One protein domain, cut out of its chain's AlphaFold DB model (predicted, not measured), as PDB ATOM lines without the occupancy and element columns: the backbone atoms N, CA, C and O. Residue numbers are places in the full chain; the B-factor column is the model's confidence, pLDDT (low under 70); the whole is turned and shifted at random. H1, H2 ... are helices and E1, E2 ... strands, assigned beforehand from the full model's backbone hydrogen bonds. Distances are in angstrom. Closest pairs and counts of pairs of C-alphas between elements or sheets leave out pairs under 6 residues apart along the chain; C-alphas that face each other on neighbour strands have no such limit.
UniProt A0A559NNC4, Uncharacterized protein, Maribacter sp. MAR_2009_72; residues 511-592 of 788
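AT A GLANCE: This is residues 511 to 592 of the 788 residues of an uncharacterized protein of Maribacter sp. MAR_2009_72 (UniProt A0A559NNC4). A twisted wall of four antiparallel strands, in the order E1, E4, E2, E3, has the short helix H2 over one face, with the shorter H1 near H2. The long hairpin of E2 and E3 reaches one end of the longest axis; the long link after E3 runs toward the opposite end and folds back to H2. The 82 printed residues, with two named helices and four named strands in the order E1, H1, E2, E3, H2, E4, are of mixed class and compact, with a radius of gyration of the C-alphas of 12.9 A and spans of 41 by 22 by 20 A.

HOW THE PARTS SIT: Start at the hairpin of E2, residues 531 to 542, and E3, residues 545 to 552, antiparallel at 154 degrees; N 538 and O 549 are 2.9 A apart, within hydrogen-bond range. E4, residues 583 to 590, is antiparallel to E2 at 160 degrees, with N 585 and O 537 at 2.9 A. Edge strand E1, residues 511 to 513, is antiparallel to E4 at 152 degrees, with N 513 and O 584 at 2.9 A. H2, residues 570 to 576, is on the sheet at a height of 9.9 A, and its closest C-alphas to E3 are those of Val 572 and Ile 551, 6.8 A. H1, residues 517 to 521, is only just not on the sheet, with 4 pairs of C-alphas within 10 A. E1, H1, E2 and E3, H2, E4 are split strand-helix-strand units, two same-way strands with another between, each with a right-handed crossover. In both helices every O i to N i+4 pair is within hydrogen-bond range.

IN THESE COORDINATES: Find C-alpha 511 at (161.274, 149.850, 50.169), where E1 begins. E2 runs 32.8 A from C-alpha 531 at (166.778, 155.047, 59.302), E3 22.9 A, and E4 22.5 A to C-alpha 590 at (163.164, 154.355, 61.796).

THE WHOLE: The farthest C-alphas, Gly 543 and Glu 592, are 42.3 A apart. The printed part has no cut, E3 to H2 is the long link, and pLDDT is under 70 at residues 567 to 568 and 578 to 579.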
ATOM      1  N   ILE A 511     160.598 149.261  51.333       91.69
ATOM      2  CA  ILE A 511     161.274 149.850  50.169       91.69
ATOM      3  C   ILE A 511     161.523 148.717  49.169       91.69
ATOM      4  O   ILE A 511     162.210 147.756  49.500       91.69
ATOM      5  N   LYS A 512     160.952 148.809  47.961       90.81
ATOM      6  CA  LYS A 512     161.228 147.896  46.838       90.81
ATOM      7  C   LYS A 512     162.180 148.569  45.852       90.81
ATOM      8  O   LYS A 512     161.968 149.735  45.528       90.81
ATOM      9  N   PHE A 513     163.117 147.789  45.326       88.56
ATOM     10  CA  PHE A 513     163.955 148.125  44.175       88.56
ATOM     11  C   PHE A 513     163.537 147.269  42.975       88.56
ATOM     12  O   PHE A 513     163.027 146.150  43.144       88.56
ATOM     13  N   ASP A 514     163.740 147.778  41.765       80.50
ATOM     14  CA  ASP A 514     163.501 147.017  40.533       80.50
ATOM     15  C   ASP A 514     164.758 146.244  40.096       80.50
ATOM     16  O   ASP A 514     164.655 145.224  39.414       80.50
ATOM     17  N   THR A 515     165.937 146.665  40.560       79.50
ATOM     18  CA  THR A 515     167.238 146.026  40.328       79.50
ATOM     19  C   THR A 515     168.116 146.039  41.586       79.50
ATOM     20  O   THR A 515     167.951 146.872  42.473       79.50
ATOM     21  N   ALA A 516     169.113 145.148  41.659       80.25
ATOM     22  CA  ALA A 516     170.157 145.254  42.688       80.25
ATOM     23  C   ALA A 516     171.082 146.467  42.470       80.25
ATOM     24  O   ALA A 516     171.656 146.966  43.436       80.25
ATOM     25  N   SER A 517     171.216 146.947  41.226       81.12
ATOM     26  CA  SER A 517     172.067 148.087  40.863       81.12
ATOM     27  C   SER A 517     171.769 149.332  41.695       81.12
ATOM     28  O   SER A 517     172.701 149.972  42.163       81.12
ATOM     29  N   GLU A 518     170.497 149.612  41.994       82.75
ATOM     30  CA  GLU A 518     170.081 150.743  42.837       82.75
ATOM     31  C   GLU A 518     170.755 150.748  44.228       82.75
ATOM     32  O   GLU A 518     171.128 151.804  44.732       82.75
ATOM     33  N   LEU A 519     170.974 149.575  44.835       83.81
ATOM     34  CA  LEU A 519     171.658 149.432  46.132       83.81
ATOM     35  C   LEU A 519     173.193 149.417  46.014       83.81
ATOM     36  O   LEU A 519     173.893 149.769  46.968       83.81
ATOM     37  N   LEU A 520     173.717 148.982  44.865       83.31
ATOM     38  CA  LEU A 520     175.153 148.883  44.582       83.31
ATOM     39  C   LEU A 520     175.753 150.235  44.166       83.31
ATOM     40  O   LEU A 520     176.865 150.575  44.569       83.31
ATOM     41  N   GLU A 521     175.008 151.004  43.374       84.44
ATOM     42  CA  GLU A 521     175.362 152.340  42.890       84.44
ATOM     43  C   GLU A 521     175.038 153.404  43.949       84.44
ATOM     44  O   GLU A 521     175.869 154.281  44.212       84.44
ATOM     45  N   GLY A 522     173.897 153.266  44.632       87.19
ATOM     46  CA  GLY A 522     173.557 153.964  45.871       87.19
ATOM     47  C   GLY A 522     172.127 154.504  45.898       87.19
ATOM     48  O   GLY A 522     171.692 155.188  44.974       87.19
ATOM     49  N   TRP A 523     171.423 154.253  47.002       90.50
ATOM     50  CA  TRP A 523     170.039 154.670  47.214       90.50
ATOM     51  C   TRP A 523     169.946 155.828  48.215       90.50
ATOM     52  O   TRP A 523     170.489 155.746  49.313       90.50
ATOM     53  N   THR A 524     169.228 156.894  47.859       92.94
ATOM     54  CA  THR A 524     169.009 158.052  48.741       92.94
ATOM     55  C   THR A 524     167.837 157.825  49.696       92.94
ATOM     56  O   THR A 524     166.717 157.583  49.235       92.94
ATOM     57  N   ASN A 525     168.058 158.000  51.004       94.50
ATOM     58  CA  ASN A 525     166.975 158.043  51.986       94.50
ATOM     59  C   ASN A 525     166.043 159.230  51.695       94.50
ATOM     60  O   ASN A 525     166.456 160.387  51.724       94.50
ATOM     61  N   TYR A 526     164.778 158.924  51.410       92.62
ATOM     62  CA  TYR A 526     163.730 159.889  51.068       92.62
ATOM     63  C   TYR A 526     162.693 160.094  52.188       92.62
ATOM     64  O   TYR A 526     161.664 160.729  51.955       92.62
ATOM     65  N   LEU A 527     162.916 159.508  53.368       94.69
ATOM     66  CA  LEU A 527     162.057 159.658  54.540       94.69
ATOM     67  C   LEU A 527     162.366 160.976  55.269       94.69
ATOM     68  O   LEU A 527     163.478 161.493  55.187       94.69
ATOM     69  N   ASP A 528     161.405 161.485  56.044       94.00
ATOM     70  CA  ASP A 528     161.629 162.624  56.959       94.00
ATOM     71  C   ASP A 528     162.500 162.271  58.177       94.00
ATOM     72  O   ASP A 528     162.865 163.150  58.954       94.00
ATOM     73  N   TYR A 529     162.810 160.985  58.348       96.19
ATOM     74  CA  TYR A 529     163.542 160.438  59.479       96.19
ATOM     75  C   TYR A 529     164.840 159.761  59.028       96.19
ATOM     76  O   TYR A 529     164.895 159.175  57.937       96.19
ATOM     77  N   PRO A 530     165.873 159.764  59.883       96.94
ATOM     78  CA  PRO A 530     166.969 158.830  59.756       96.94
ATOM     79  C   PRO A 530     166.444 157.399  59.872       96.94
ATOM     80  O   PRO A 530     165.438 157.131  60.534       96.94
ATOM     81  N   MET A 531     167.134 156.462  59.235       95.81
ATOM     82  CA  MET A 531     166.778 155.047  59.302       95.81
ATOM     83  C   MET A 531     167.997 154.150  59.468       95.81
ATOM     84  O   MET A 531     169.116 154.517  59.107       95.81
ATOM     85  N   TYR A 532     167.741 152.953  59.985       95.25
ATOM     86  CA  TYR A 532     168.710 151.886  60.173       95.25
ATOM     87  C   TYR A 532     168.338 150.699  59.268       95.25
ATOM     88  O   TYR A 532     167.440 149.929  59.620       95.25
ATOM     89  N   PRO A 533     168.979 150.539  58.094       93.00
ATOM     90  CA  PRO A 533     168.922 149.309  57.304       93.00
ATOM     91  C   PRO A 533     169.224 148.088  58.183       93.00
ATOM     92  O   PRO A 533     170.224 148.098  58.900       93.00
ATOM     93  N   ASN A 534     168.376 147.051  58.146       90.31
ATOM     94  CA  ASN A 534     168.560 145.860  58.993       90.31
ATOM     95  C   ASN A 534     168.619 144.534  58.216       90.31
ATOM     96  O   ASN A 534     169.469 143.701  58.524       90.31
ATOM     97  N   LYS A 535     167.802 144.340  57.173       90.88
ATOM     98  CA  LYS A 535     167.913 143.175  56.279       90.88
ATOM     99  C   LYS A 535     167.412 143.453  54.863       90.88
ATOM    100  O   LYS A 535     166.431 144.169  54.661       90.88
ATOM    101  N   ILE A 536     168.059 142.840  53.875       90.81
ATOM    102  CA  ILE A 536     167.600 142.792  52.485       90.81
ATOM    103  C   ILE A 536     166.906 141.456  52.246       90.81
ATOM    104  O   ILE A 536     167.491 140.388  52.427       90.81
ATOM    105  N   THR A 537     165.669 141.520  51.775       90.94
ATOM    106  CA  THR A 537     164.920 140.368  51.275       90.94
ATOM    107  C   THR A 537     165.091 140.294  49.761       90.94
ATOM    108  O   THR A 537     164.817 141.274  49.067       90.94
ATOM    109  N   VAL A 538     165.493 139.142  49.216       90.19
ATOM    110  CA  VAL A 538     165.578 138.926  47.760       90.19
ATOM    111  C   VAL A 538     164.744 137.732  47.312       90.19
ATOM    112  O   VAL A 538     164.803 136.655  47.902       90.19
ATOM    113  N   LEU A 539     163.970 137.913  46.240       90.44
ATOM    114  CA  LEU A 539     163.219 136.841  45.589       90.44
ATOM    115  C   LEU A 539     164.104 136.181  44.528       90.44
ATOM    116  O   LEU A 539     164.414 136.781  43.494       90.44
ATOM    117  N   LYS A 540     164.492 134.931  44.776       87.81
ATOM    118  CA  LYS A 540     165.300 134.101  43.878       87.81
ATOM    119  C   LYS A 540     164.467 132.945  43.317       87.81
ATOM    120  O   LYS A 540     163.330 132.692  43.720       87.81
ATOM    121  N   LYS A 541     165.027 132.253  42.322       87.50
ATOM    122  CA  LYS A 541     164.372 131.152  41.605       87.50
ATOM    123  C   LYS A 541     165.330 129.978  41.437       87.50
ATOM    124  O   LYS A 541     166.472 130.175  41.034       87.50
ATOM    125  N   ASN A 542     164.865 128.766  41.729       85.12
ATOM    126  CA  ASN A 542     165.588 127.517  41.489       85.12
ATOM    127  C   ASN A 542     164.714 126.593  40.626       85.12
ATOM    128  O   ASN A 542     163.629 126.175  41.040       85.12
ATOM    129  N   GLY A 543     165.146 126.333  39.389       84.69
ATOM    130  CA  GLY A 543     164.318 125.679  38.374       84.69
ATOM    131  C   GLY A 543     163.012 126.450  38.149       84.69
ATOM    132  O   GLY A 543     163.023 127.588  37.681       84.69
ATOM    133  N   ALA A 544     161.877 125.843  38.507       81.25
ATOM    134  CA  ALA A 544     160.561 126.486  38.467       81.25
ATOM    135  C   ALA A 544     160.123 127.128  39.803       81.25
ATOM    136  O   ALA A 544     159.196 127.939  39.797       81.25
ATOM    137  N   ARG A 545     160.759 126.784  40.932       86.25
ATOM    138  CA  ARG A 545     160.359 127.231  42.278       86.25
ATOM    139  C   ARG A 545     160.909 128.620  42.591       86.25
ATOM    140  O   ARG A 545     162.069 128.905  42.302       86.25
ATOM    141  N   LEU A 546     160.078 129.459  43.197       89.00
ATOM    142  CA  LEU A 546     160.469 130.721  43.815       89.00
ATOM    143  C   LEU A 546     160.828 130.463  45.280       89.00
ATOM    144  O   LEU A 546     160.240 129.593  45.917       89.00
ATOM    145  N   TYR A 547     161.787 131.218  45.802       88.88
ATOM    146  CA  TYR A 547     162.143 131.220  47.218       88.88
ATOM    147  C   TYR A 547     162.677 132.596  47.615       88.88
ATOM    148  O   TYR A 547     163.204 133.331  46.775       88.88
ATOM    149  N   PHE A 548     162.558 132.937  48.893       89.56
ATOM    150  CA  PHE A 548     163.227 134.108  49.446       89.56
ATOM    151  C   PHE A 548     164.573 133.720  50.057       89.56
ATOM    152  O   PHE A 548     164.697 132.684  50.708       89.56
ATOM    153  N   GLU A 549     165.566 134.583  49.878       88.31
ATOM    154  CA  GLU A 549     166.786 134.613  50.683       88.31
ATOM    155  C   GLU A 549     166.800 135.940  51.456       88.31
ATOM    156  O   GLU A 549     166.383 136.975  50.931       88.31
ATOM    157  N   THR A 550     167.248 135.902  52.709       89.56
ATOM    158  CA  THR A 550     167.456 137.096  53.539       89.56
ATOM    159  C   THR A 550     168.953 137.343  53.691       89.56
ATOM    160  O   THR A 550     169.749 136.403  53.774       89.56
ATOM    161  N   ILE A 551     169.332 138.615  53.683       89.69
ATOM    162  CA  ILE A 551     170.700 139.083  53.860       89.69
ATOM    163  C   ILE A 551     170.665 140.141  54.957       89.69
ATOM    164  O   ILE A 551     170.169 141.242  54.727       89.69
ATOM    165  N   ASP A 552     171.144 139.800  56.145       89.50
ATOM    166  CA  ASP A 552     171.255 140.748  57.251       89.50
ATOM    167  C   ASP A 552     172.292 141.836  56.925       89.50
ATOM    168  O   ASP A 552     173.208 141.616  56.128       89.50
ATOM    169  N   LEU A 553     172.117 143.026  57.502       88.88
ATOM    170  CA  LEU A 553     172.969 144.195  57.280       88.88
ATOM    171  C   LEU A 553     173.582 144.687  58.591       88.88
ATOM    172  O   LEU A 553     172.955 144.624  59.648       88.88
ATOM    173  N   GLU A 554     174.782 145.262  58.512       85.38
ATOM    174  CA  GLU A 554     175.352 146.008  59.633       85.38
ATOM    175  C   GLU A 554     174.519 147.268  59.924       85.38
ATOM    176  O   GLU A 554     174.264 148.091  59.035       85.38
ATOM    177  N   ARG A 555     174.108 147.426  61.193       86.81
ATOM    178  CA  ARG A 555     173.280 148.547  61.660       86.81
ATOM    179  C   ARG A 555     174.025 149.870  61.462       86.81
ATOM    180  O   ARG A 555     174.867 150.256  62.266       86.81
ATOM    181  N   SER A 556     173.657 150.582  60.408       89.88
ATOM    182  CA  SER A 556     174.247 151.853  59.985       89.88
ATOM    183  C   SER A 556     173.174 152.941  59.983       89.88
ATOM    184  O   SER A 556     172.028 152.671  59.638       89.88
ATOM    185  N   LYS A 557     173.505 154.168  60.403       94.75
ATOM    186  CA  LYS A 557     172.543 155.281  60.392       94.75
ATOM    187  C   LYS A 557     172.560 155.976  59.031       94.75
ATOM    188  O   LYS A 557     173.617 156.408  58.578       94.75
ATOM    189  N   VAL A 558     171.395 156.105  58.398       95.38
ATOM    190  CA  VAL A 558     171.223 156.804  57.118       95.38
ATOM    191  C   VAL A 558     170.309 158.007  57.331       95.38
ATOM    192  O   VAL A 558     169.090 157.865  57.418       95.38
ATOM    193  N   GLU A 559     170.906 159.192  57.434       96.19
ATOM    194  CA  GLU A 559     170.201 160.469  57.613       96.19
ATOM    195  C   GLU A 559     169.265 160.805  56.426       96.19
ATOM    196  O   GLU A 559     169.480 160.301  55.316       96.19
ATOM    197  N   PRO A 560     168.232 161.652  56.606       95.00
ATOM    198  CA  PRO A 560     167.396 162.143  55.508       95.00
ATOM    199  C   PRO A 560     168.234 162.760  54.378       95.00
ATOM    200  O   PRO A 560     169.098 163.603  54.613       95.00
ATOM    201  N   GLY A 561     167.997 162.338  53.135       93.75
ATOM    202  CA  GLY A 561     168.759 162.784  51.965       93.75
ATOM    203  C   GLY A 561     170.163 162.176  51.813       93.75
ATOM    204  O   GLY A 561     170.811 162.429  50.796       93.75
ATOM    205  N   ALA A 562     170.644 161.362  52.761       95.56
ATOM    206  CA  ALA A 562     171.923 160.661  52.635       95.56
ATOM    207  C   ALA A 562     171.826 159.443  51.697       95.56
ATOM    208  O   ALA A 562     170.757 158.853  51.523       95.56
ATOM    209  N   ILE A 563     172.956 159.048  51.102       91.88
ATOM    210  CA  ILE A 563     173.044 157.899  50.187       91.88
ATOM    211  C   ILE A 563     173.546 156.665  50.943       91.88
ATOM    212  O   ILE A 563     174.688 156.630  51.399       91.88
ATOM    213  N   PHE A 564     172.716 155.630  51.007       90.38
ATOM    214  CA  PHE A 564     173.073 154.291  51.466       90.38
ATOM    215  C   PHE A 564     173.663 153.460  50.317       90.38
ATOM    216  O   PHE A 564     173.158 153.502  49.192       90.38
ATOM    217  N   LYS A 565     174.712 152.678  50.594       87.00
ATOM    218  CA  LYS A 565     175.327 151.739  49.642       87.00
ATOM    219  C   LYS A 565     175.671 150.432  50.341       87.00
ATOM    220  O   LYS A 565     176.135 150.450  51.475       87.00
ATOM    221  N   VAL A 566     175.496 149.313  49.642       82.00
ATOM    222  CA  VAL A 566     175.781 147.961  50.172       82.00
ATOM    223  C   VAL A 566     177.122 147.391  49.693       82.00
ATOM    224  O   VAL A 566     177.467 146.254  49.996       82.00
ATOM    225  N   ASN A 567     177.871 148.157  48.898       68.69
ATOM    226  CA  ASN A 567     179.105 147.712  48.247       68.69
ATOM    227  C   ASN A 567     180.345 147.718  49.163       68.69
ATOM    228  O   ASN A 567     181.397 147.237  48.746       68.69
ATOM    229  N   SER A 568     180.224 148.232  50.389       65.75
ATOM    230  CA  SER A 568     181.246 148.159  51.439       65.75
ATOM    231  C   SER A 568     181.366 146.773  52.081       65.75
ATOM    232  O   SER A 568     182.438 146.451  52.584       65.75
ATOM    233  N   ASP A 569     180.315 145.944  52.034       77.19
ATOM    234  CA  ASP A 569     180.334 144.553  52.502       77.19
ATOM    235  C   ASP A 569     180.483 143.590  51.301       77.19
ATOM    236  O   ASP A 569     179.539 143.407  50.516       77.19
ATOM    237  N   PRO A 570     181.643 142.918  51.140       78.44
ATOM    238  CA  PRO A 570     181.854 141.961  50.060       78.44
ATOM    239  C   PRO A 570     180.901 140.759  50.102       78.44
ATOM    240  O   PRO A 570     180.634 140.171  49.054       78.44
ATOM    241  N   SER A 571     180.388 140.362  51.267       79.44
ATOM    242  CA  SER A 571     179.463 139.236  51.424       79.44
ATOM    243  C   SER A 571     178.065 139.578  50.892       79.44
ATOM    244  O   SER A 571     177.517 138.825  50.078       79.44
ATOM    245  N   VAL A 572     177.541 140.759  51.241       82.50
ATOM    246  CA  VAL A 572     176.273 141.302  50.726       82.50
ATOM    247  C   VAL A 572     176.388 141.546  49.221       82.50
ATOM    248  O   VAL A 572     175.559 141.052  48.448       82.50
ATOM    249  N   PHE A 573     177.470 142.198  48.778       81.38
ATOM    250  CA  PHE A 573     177.767 142.406  47.360       81.38
ATOM    251  C   PHE A 573     177.761 141.084  46.575       81.38
ATOM    252  O   PHE A 573     177.120 140.987  45.525       81.38
ATOM    253  N   ASN A 574     178.419 140.033  47.082       79.69
ATOM    254  CA  ASN A 574     178.469 138.722  46.423       79.69
ATOM    255  C   ASN A 574     177.102 138.018  46.353       79.69
ATOM    256  O   ASN A 574     176.862 137.281  45.397       79.69
ATOM    257  N   LYS A 575     176.209 138.217  47.331       81.06
ATOM    258  CA  LYS A 575     174.857 137.627  47.333       81.06
ATOM    259  C   LYS A 575     173.865 138.346  46.409       81.06
ATOM    260  O   LYS A 575     172.928 137.698  45.931       81.06
ATOM    261  N   LEU A 576     174.068 139.645  46.167       81.25
ATOM    262  CA  LEU A 576     173.240 140.490  45.290       81.25
ATOM    263  C   LEU A 576     173.689 140.466  43.821       81.25
ATOM    264  O   LEU A 576     172.852 140.506  42.926       81.25
ATOM    265  N   SER A 577     174.996 140.369  43.565       74.94
ATOM    266  CA  SER A 577     175.565 140.301  42.206       74.94
ATOM    267  C   SER A 577     175.438 138.924  41.536       74.94
ATOM    268  O   SER A 577     175.709 138.797  40.341       74.94
ATOM    269  N   LYS A 578     175.032 137.880  42.274       66.88
ATOM    270  CA  LYS A 578     174.938 136.500  41.773       66.88
ATOM    271  C   LYS A 578     173.486 136.034  41.648       66.88
ATOM    272  O   LYS A 578     172.735 136.038  42.621       66.88
ATOM    273  N   SER A 579     173.175 135.524  40.451       60.06
ATOM    274  CA  SER A 579     171.857 135.055  39.980       60.06
ATOM    275  C   SER A 579     170.862 136.174  39.617       60.06
ATOM    276  O   SER A 579     170.888 137.242  40.223       60.06
ATOM    277  N   PRO A 580     169.950 135.946  38.646       71.00
ATOM    278  CA  PRO A 580     168.867 136.884  38.364       71.00
ATOM    279  C   PRO A 580     167.922 136.980  39.568       71.00
ATOM    280  O   PRO A 580     167.334 135.980  39.992       71.00
ATOM    281  N   LEU A 581     167.781 138.189  40.110       79.31
ATOM    282  CA  LEU A 581     166.834 138.502  41.177       79.31
ATOM    283  C   LEU A 581     165.489 138.904  40.559       79.31
ATOM    284  O   LEU A 581     165.448 139.645  39.581       79.31
ATOM    285  N   PHE A 582     164.389 138.427  41.139       83.38
ATOM    286  CA  PHE A 582     163.020 138.703  40.673       83.38
ATOM    287  C   PHE A 582     162.301 139.762  41.528       83.38
ATOM    288  O   PHE A 582     161.145 140.095  41.274       83.38
ATOM    289  N   GLY A 583     162.989 140.282  42.542       88.25
ATOM    290  CA  GLY A 583     162.551 141.362  43.417       88.25
ATOM    291  C   GLY A 583     163.538 141.531  44.569       88.25
ATOM    292  O   GLY A 583     164.124 140.547  45.031       88.25
ATOM    293  N   VAL A 584     163.737 142.774  45.003       90.44
ATOM    294  CA  VAL A 584     164.627 143.145  46.108       90.44
ATOM    295  C   VAL A 584     163.884 144.135  46.998       90.44
ATOM    296  O   VAL A 584     163.305 145.102  46.496       90.44
ATOM    297  N   TRP A 585     163.899 143.902  48.308       92.75
ATOM    298  CA  TRP A 585     163.284 144.784  49.296       92.75
ATOM    299  C   TRP A 585     164.240 145.052  50.451       92.75
ATOM    300  O   TRP A 585     164.883 144.125  50.942       92.75
ATOM    301  N   LEU A 586     164.297 146.302  50.905       91.81
ATOM    302  CA  LEU A 586     164.996 146.687  52.127       91.81
ATOM    303  C   LEU A 586     163.992 146.813  53.278       91.81
ATOM    304  O   LEU A 586     163.025 147.579  53.203       91.81
ATOM    305  N   ASN A 587     164.262 146.070  54.348       90.81
ATOM    306  CA  ASN A 587     163.687 146.260  55.669       90.81
ATOM    307  C   ASN A 587     164.623 147.159  56.499       90.81
ATOM    308  O   ASN A 587     165.845 147.161  56.312       90.81
ATOM    309  N   TYR A 588     164.036 147.955  57.387       93.81
ATOM    310  CA  TYR A 588     164.739 148.967  58.164       93.81
ATOM    311  C   TYR A 588     163.952 149.327  59.426       93.81
ATOM    312  O   TYR A 588     162.737 149.136  59.485       93.81
ATOM    313  N   GLU A 589     164.646 149.886  60.410       93.69
ATOM    314  CA  GLU A 589     164.051 150.626  61.525       93.69
ATOM    315  C   GLU A 589     164.101 152.131  61.238       93.69
ATOM    316  O   GLU A 589     164.975 152.605  60.510       93.69
ATOM    317  N   VAL A 590     163.169 152.884  61.814       94.50
ATOM    318  CA  VAL A 590     163.164 154.355  61.796       94.50
ATOM    319  C   VAL A 590     163.815 154.853  63.089       94.50
ATOM    320  O   VAL A 590     163.665 154.219  64.130       94.50
ATOM    321  N   ASP A 591     164.549 155.962  63.029       94.00
ATOM    322  CA  ASP A 591     165.074 156.650  64.214       94.00
ATOM    323  C   ASP A 591     163.933 157.389  64.937       94.00
ATOM    324  O   ASP A 591     163.627 158.548  64.645       94.00
ATOM    325  N   GLU A 592     163.241 156.666  65.822       90.38
ATOM    326  CA  GLU A 592     162.045 157.153  66.522       90.38
ATOM    327  C   GLU A 592     162.347 158.351  67.444       90.38
ATOM    328  O   GLU A 592     161.496 159.232  67.597       90.38
TER     329      GLU A 592